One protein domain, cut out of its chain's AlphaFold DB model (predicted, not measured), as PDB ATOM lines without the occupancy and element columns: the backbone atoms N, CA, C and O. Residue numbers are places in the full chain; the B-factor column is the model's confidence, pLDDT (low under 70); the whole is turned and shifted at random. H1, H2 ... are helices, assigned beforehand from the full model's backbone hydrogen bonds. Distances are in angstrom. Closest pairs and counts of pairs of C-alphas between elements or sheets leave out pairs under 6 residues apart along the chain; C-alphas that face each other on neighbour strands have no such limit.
ATOM      1  N   TRP A   2     162.648 178.170 109.779       71.88
ATOM      2  CA  TRP A   2     164.021 177.646 109.947       71.88
ATOM      3  C   TRP A   2     164.040 176.156 110.327       71.88
ATOM      4  O   TRP A   2     164.840 175.386 109.805       71.88
ATOM      5  N   TYR A   3     163.095 175.740 111.175       66.38
ATOM      6  CA  TYR A   3     162.947 174.353 111.614       66.38
ATOM      7  C   TYR A   3     162.672 173.392 110.446       66.38
ATOM      8  O   TYR A   3     163.308 172.343 110.346       66.38
ATOM      9  N   CYS A   4     161.785 173.782 109.522       66.88
ATOM     10  CA  CYS A   4     161.449 172.985 108.338       66.88
ATOM     11  C   CYS A   4     162.672 172.785 107.442       66.88
ATOM     12  O   CYS A   4     162.986 171.659 107.083       66.88
ATOM     13  N   ALA A   5     163.408 173.864 107.157       72.00
ATOM     14  CA  ALA A   5     164.579 173.819 106.282       72.00
ATOM     15  C   ALA A   5     165.712 172.936 106.838       72.00
ATOM     16  O   ALA A   5     166.464 172.343 106.072       72.00
ATOM     17  N   LYS A   6     165.835 172.837 108.171       76.75
ATOM     18  CA  LYS A   6     166.876 172.034 108.824       76.75
ATOM     19  C   LYS A   6     166.549 170.541 108.867       76.75
ATOM     20  O   LYS A   6     167.452 169.725 108.725       76.75
ATOM     21  N   LEU A   7     165.289 170.185 109.113       71.56
ATOM     22  CA  LEU A   7     164.877 168.785 109.275       71.56
ATOM     23  C   LEU A   7     164.368 168.152 107.981       71.56
ATOM     24  O   LEU A   7     164.482 166.942 107.815       71.56
ATOM     25  N   HIS A   8     163.848 168.962 107.062       71.00
ATOM     26  CA  HIS A   8     163.307 168.518 105.784       71.00
ATOM     27  C   HIS A   8     163.867 169.391 104.647       71.00
ATOM     28  O   HIS A   8     163.165 170.245 104.106       71.00
ATOM     29  N   PRO A   9     165.141 169.194 104.259       69.44
ATOM     30  CA  PRO A   9     165.798 170.035 103.253       69.44
ATOM     31  C   PRO A   9     165.150 169.967 101.859       69.44
ATOM     32  O   PRO A   9     165.410 170.823 101.021       69.44
ATOM     33  N   VAL A  10     164.310 168.959 101.620       75.75
ATOM     34  CA  VAL A  10     163.609 168.696 100.356       75.75
ATOM     35  C   VAL A  10     162.080 168.757 100.486       75.75
ATOM     36  O   VAL A  10     161.397 168.349  99.557       75.75
ATOM     37  N   SER A  11     161.521 169.254 101.601       71.25
ATOM     38  CA  SER A  11     160.055 169.353 101.733       71.25
ATOM     39  C   SER A  11     159.466 170.510 100.932       71.25
ATOM     40  O   SER A  11     159.954 171.643 101.015       71.25
ATOM     41  N   HIS A  12     158.352 170.245 100.266       74.75
ATOM     42  CA  HIS A  12     157.445 171.226  99.684       74.75
ATOM     43  C   HIS A  12     156.416 171.720 100.717       74.75
ATOM     44  O   HIS A  12     156.265 171.149 101.795       74.75
ATOM     45  N   GLY A  13     155.718 172.823 100.417       72.69
ATOM     46  CA  GLY A  13     154.844 173.513 101.383       72.69
ATOM     47  C   GLY A  13     153.682 172.677 101.934       72.69
ATOM     48  O   GLY A  13     153.261 172.910 103.062       72.69
ATOM     49  N   GLU A  14     153.221 171.688 101.168       77.81
ATOM     50  CA  GLU A  14     152.108 170.800 101.529       77.81
ATOM     51  C   GLU A  14     152.578 169.443 102.088       77.81
ATOM     52  O   GLU A  14     151.756 168.583 102.404       77.81
ATOM     53  N   ASP A  15     153.892 169.225 102.216       83.81
ATOM     54  CA  ASP A  15     154.415 167.939 102.668       83.81
ATOM     55  C   ASP A  15     154.145 167.718 104.162       83.81
ATOM     56  O   ASP A  15     154.327 168.594 105.015       83.81
ATOM     57  N   LEU A  16     153.766 166.487 104.502       83.25
ATOM     58  CA  LEU A  16     153.598 166.076 105.889       83.25
ATOM     59  C   LEU A  16     154.959 165.879 106.561       83.25
ATOM     60  O   LEU A  16     155.795 165.106 106.100       83.25
ATOM     61  N   PHE A  17     155.139 166.499 107.730       82.94
ATOM     62  CA  PHE A  17     156.324 166.288 108.571       82.94
ATOM     63  C   PHE A  17     156.436 164.848 109.084       82.94
ATOM     64  O   PHE A  17     157.528 164.288 109.158       82.94
ATOM     65  N   PHE A  18     155.302 164.248 109.449       86.06
ATOM     66  CA  PHE A  18     155.230 162.891 109.983       86.06
ATOM     67  C   PHE A  18     154.392 162.025 109.051       86.06
ATOM     68  O   PHE A  18     153.162 162.084 109.080       86.06
ATOM     69  N   LEU A  19     155.075 161.221 108.240       87.62
ATOM     70  CA  LEU A  19     154.449 160.333 107.267       87.62
ATOM     71  C   LEU A  19     154.107 158.987 107.901       87.62
ATOM     72  O   LEU A  19     154.958 158.312 108.484       87.62
ATOM     73  N   SER A  20     152.855 158.576 107.745       86.75
ATOM     74  CA  SER A  20     152.445 157.196 107.945       86.75
ATOM     75  C   SER A  20     152.799 156.368 106.712       86.75
ATOM     76  O   SER A  20     152.667 156.828 105.583       86.75
ATOM     77  N   ASN A  21     153.174 155.105 106.904       87.25
ATOM     78  CA  ASN A  21     153.323 154.148 105.804       87.25
ATOM     79  C   ASN A  21     151.983 153.510 105.378       87.25
ATOM     80  O   ASN A  21     151.975 152.483 104.700       87.25
ATOM     81  N   ARG A  22     150.852 154.061 105.833       82.62
ATOM     82  CA  ARG A  22     149.497 153.559 105.579       82.62
ATOM     83  C   ARG A  22     148.594 154.673 105.060       82.62
ATOM     84  O   ARG A  22     148.752 155.828 105.446       82.62
ATOM     85  N   GLY A  23     147.588 154.284 104.276       83.81
ATOM     86  CA  GLY A  23     146.537 155.188 103.806       83.81
ATOM     87  C   GLY A  23     147.082 156.325 102.944       83.81
ATOM     88  O   GLY A  23     147.937 156.106 102.093       83.81
ATOM     89  N   ASP A  24     146.584 157.527 103.200       86.56
ATOM     90  CA  ASP A  24     146.969 158.794 102.568       86.56
ATOM     91  C   ASP A  24     148.253 159.413 103.161       86.56
ATOM     92  O   ASP A  24     148.588 160.557 102.874       86.56
ATOM     93  N   GLY A  25     148.980 158.673 104.004       87.44
ATOM     94  CA  GLY A  25     150.189 159.159 104.666       87.44
ATOM     95  C   GLY A  25     149.930 159.937 105.957       87.44
ATOM     96  O   GLY A  25     150.890 160.269 106.654       87.44
ATOM     97  N   HIS A  26     148.672 160.173 106.351       89.38
ATOM     98  CA  HIS A  26     148.348 160.867 107.596       89.38
ATOM     99  C   HIS A  26     148.281 159.913 108.796       89.38
ATOM    100  O   HIS A  26     147.685 158.833 108.765       89.38
ATOM    101  N   TYR A  27     148.824 160.349 109.934       90.19
ATOM    102  CA  TYR A  27     148.509 159.712 111.209       90.19
ATOM    103  C   TYR A  27     147.150 160.180 111.727       90.19
ATOM    104  O   TYR A  27     146.932 161.367 111.971       90.19
ATOM    105  N   SER A  28     146.248 159.234 111.989       89.06
ATOM    106  CA  SER A  28     145.007 159.548 112.692       89.06
ATOM    107  C   SER A  28     145.280 159.841 114.172       89.06
ATOM    108  O   SER A  28     146.073 159.162 114.833       89.06
ATOM    109  N   ARG A  29     144.564 160.825 114.730       87.38
ATOM    110  CA  ARG A  29     144.641 161.173 116.160       87.38
ATOM    111  C   ARG A  29     144.384 159.961 117.065       87.38
ATOM    112  O   ARG A  29     145.067 159.793 118.073       87.38
ATOM    113  N   ASN A  30     143.427 159.109 116.689       87.94
ATOM    114  CA  ASN A  30     143.094 157.904 117.448       87.94
ATOM    115  C   ASN A  30     144.257 156.910 117.469       87.94
ATOM    116  O   ASN A  30     144.571 156.385 118.534       87.94
ATOM    117  N   ASN A  31     144.941 156.696 116.340       88.88
ATOM    118  CA  ASN A  31     146.093 155.795 116.301       88.88
ATOM    119  C   ASN A  31     147.221 156.304 117.197       88.88
ATOM    120  O   ASN A  31     147.762 155.528 117.979       88.88
ATOM    121  N   ILE A  32     147.528 157.605 117.151       91.00
ATOM    122  CA  ILE A  32     148.544 158.206 118.029       91.00
ATOM    123  C   ILE A  32     148.181 157.972 119.503       91.00
ATOM    124  O   ILE A  32     149.031 157.557 120.291       91.00
ATOM    125  N   GLN A  33     146.914 158.172 119.877       87.50
ATOM    126  CA  GLN A  33     146.450 157.938 121.245       87.50
ATOM    127  C   GLN A  33     146.557 156.461 121.660       87.50
ATOM    128  O   GLN A  33     146.955 156.171 122.789       87.50
ATOM    129  N   VAL A  34     146.232 155.526 120.762       88.56
ATOM    130  CA  VAL A  34     146.377 154.082 121.009       88.56
ATOM    131  C   VAL A  34     147.845 153.721 121.225       88.56
ATOM    132  O   VAL A  34     148.165 153.106 122.240       88.56
ATOM    133  N   TYR A  35     148.742 154.161 120.337       91.44
ATOM    134  CA  TYR A  35     150.181 153.924 120.471       91.44
ATOM    135  C   TYR A  35     150.738 154.495 121.776       91.44
ATOM    136  O   TYR A  35     151.473 153.803 122.481       91.44
ATOM    137  N   PHE A  36     150.345 155.717 122.140       91.31
ATOM    138  CA  PHE A  36     150.732 156.324 123.410       91.31
ATOM    139  C   PHE A  36     150.288 155.467 124.602       91.31
ATOM    140  O   PHE A  36     151.100 155.134 125.461       91.31
ATOM    141  N   ASN A  37     149.028 155.027 124.629       87.81
ATOM    142  CA  ASN A  37     148.518 154.172 125.704       87.81
ATOM    143  C   ASN A  37     149.252 152.824 125.773       87.81
ATOM    144  O   ASN A  37     149.496 152.309 126.865       87.81
ATOM    145  N   THR A  38     149.633 152.248 124.630       91.19
ATOM    146  CA  THR A  38     150.467 151.041 124.589       91.19
ATOM    147  C   THR A  38     151.832 151.282 125.230       91.19
ATOM    148  O   THR A  38     152.288 150.438 126.001       91.19
ATOM    149  N   LEU A  39     152.473 152.423 124.959       92.56
ATOM    150  CA  LEU A  39     153.751 152.789 125.576       92.56
ATOM    151  C   LEU A  39     153.615 152.968 127.094       92.56
ATOM    152  O   LEU A  39     154.377 152.358 127.837       92.56
ATOM    153  N   ILE A  40     152.614 153.723 127.555       90.56
ATOM    154  CA  ILE A  40     152.319 153.924 128.987       90.56
ATOM    155  C   ILE A  40     152.161 152.583 129.715       90.56
ATOM    156  O   ILE A  40     152.799 152.358 130.743       90.56
ATOM    157  N   ARG A  41     151.388 151.651 129.140       88.69
ATOM    158  CA  ARG A  41     151.202 150.304 129.705       88.69
ATOM    159  C   ARG A  41     152.502 149.503 129.761       88.69
ATOM    160  O   ARG A  41     152.755 148.842 130.760       88.69
ATOM    161  N   ARG A  42     153.330 149.562 128.711       93.38
ATOM    162  CA  ARG A  42     154.637 148.877 128.676       93.38
ATOM    163  C   ARG A  42     155.609 149.409 129.727       93.38
ATOM    164  O   ARG A  42     156.433 148.646 130.210       93.38
ATOM    165  N   MET A  43     155.497 150.686 130.083       92.38
ATOM    166  CA  MET A  43     156.294 151.311 131.141       92.38
ATOM    167  C   MET A  43     155.756 151.031 132.553       92.38
ATOM    168  O   MET A  43     156.350 151.486 133.523       92.38
ATOM    169  N   GLY A  44     154.637 150.308 132.692       89.75
ATOM    170  CA  GLY A  44     154.028 150.023 133.993       89.75
ATOM    171  C   GLY A  44     153.345 151.230 134.641       89.75
ATOM    172  O   GLY A  44     153.039 151.191 135.828       89.75
ATOM    173  N   ILE A  45     153.086 152.301 133.884       86.88
ATOM    174  CA  ILE A  45     152.397 153.485 134.401       86.88
ATOM    175  C   ILE A  45     150.887 153.188 134.461       86.88
ATOM    176  O   ILE A  45     150.306 152.796 133.438       86.88
ATOM    177  N   PRO A  46     150.226 153.380 135.619       79.88
ATOM    178  CA  PRO A  46     148.796 153.144 135.760       79.88
ATOM    179  C   PRO A  46     147.967 153.956 134.760       79.88
ATOM    180  O   PRO A  46     148.106 155.173 134.627       79.88
ATOM    181  N   TYR A  47     147.073 153.272 134.048       75.44
ATOM    182  CA  TYR A  47     146.133 153.898 133.125       75.44
ATOM    183  C   TYR A  47     144.719 153.816 133.696       75.44
ATOM    184  O   TYR A  47     144.091 152.761 133.664       75.44
ATOM    185  N   HIS A  48     144.197 154.947 134.162       78.25
ATOM    186  CA  HIS A  48     142.847 155.060 134.728       78.25
ATOM    187  C   HIS A  48     141.791 155.505 133.697       78.25
ATOM    188  O   HIS A  48     140.684 155.911 134.044       78.25
ATOM    189  N   GLY A  49     142.116 155.445 132.401       70.25
ATOM    190  CA  GLY A  49     141.254 155.993 131.355       70.25
ATOM    191  C   GLY A  49     141.258 157.522 131.315       70.25
ATOM    192  O   GLY A  49     141.836 158.191 132.171       70.25
ATOM    193  N   TYR A  50     140.583 158.083 130.308       64.25
ATOM    194  CA  TYR A  50     140.486 159.537 130.131       64.25
ATOM    195  C   TYR A  50     139.777 160.228 131.309       64.25
ATOM    196  O   TYR A  50     140.191 161.300 131.731       64.25
ATOM    197  N   LYS A  51     138.726 159.602 131.862       70.00
ATOM    198  CA  LYS A  51     137.955 160.157 132.988       70.00
ATOM    199  C   LYS A  51     138.596 159.921 134.358       70.00
ATOM    200  O   LYS A  51     138.256 160.632 135.291       70.00
ATOM    201  N   GLY A  52     139.499 158.948 134.486       71.00
ATOM    202  CA  GLY A  52     140.148 158.622 135.759       71.00
ATOM    203  C   GLY A  52     141.481 159.334 135.985       71.00
ATOM    204  O   GLY A  52     142.238 158.915 136.851       71.00
ATOM    205  N   GLY A  53     141.813 160.356 135.186       72.06
ATOM    206  CA  GLY A  53     143.061 161.113 135.349       72.06
ATOM    207  C   GLY A  53     144.326 160.343 134.949       72.06
ATOM    208  O   GLY A  53     145.411 160.651 135.430       72.06
ATOM    209  N   GLY A  54     144.208 159.329 134.085       77.94
ATOM    210  CA  GLY A  54     145.363 158.577 133.593       77.94
ATOM    211  C   GLY A  54     146.237 159.385 132.628       77.94
ATOM    212  O   GLY A  54     145.769 160.315 131.968       77.94
ATOM    213  N   ALA A  55     147.502 158.976 132.488       81.75
ATOM    214  CA  ALA A  55     148.421 159.573 131.523       81.75
ATOM    215  C   ALA A  55     147.834 159.536 130.099       81.75
ATOM    216  O   ALA A  55     147.487 158.474 129.576       81.75
ATOM    217  N   HIS A  56     147.755 160.698 129.450       83.94
ATOM    218  CA  HIS A  56     147.307 160.844 128.064       83.94
ATOM    219  C   HIS A  56     148.211 161.810 127.292       83.94
ATOM    220  O   HIS A  56     148.983 162.561 127.880       83.94
TER     221      HIS A  56
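What this domain is: This is residues 2 to 56 of the 140 residues of the protein "Phage integrase family protein" of Enterocloster clostridioformis (UniProt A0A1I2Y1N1). Little regular structure is present: the model is a drawn-out, winding chain with one helix, H2, towards one end of its length and a small helix, H1, at the other. A long, looping stretch, residues 8 to 28, joins them, and the tail after H2, residues 43 to 56, turns back towards H2. The printed part has 55 residues with two named helices, H1 then H2, and no named strand; it is all helix in class, with only 20 residues in named elements. It is extended, with a radius of gyration of the C-alphas of 15.8 A and spans of 42 by 26 by 20 A.

How they stand to each other: H2, residues 29 to 42, is apart from H1, residues 2 to 7. In both helices each O i to N i+4 pair is within hydrogen-bond range.

Where its parts are: H2 measures 20.2 A, from C-alpha 29 at (144.641, 161.173, 116.160) to C-alpha 42 at (154.637, 148.877, 128.676). H1 measures 8.9 A and begins at C-alpha 2, (164.021, 177.646, 109.947).

The domain as a whole: The two C-alphas farthest apart, those of Val 10 and Gly 52, are 43.6 A apart. The printed part has no cut, and the link from H1 to H2 is long, with 21 residues. Mean pLDDT of the printed part is 81.8; residues 3 to 4, 9 and 50 are under 70.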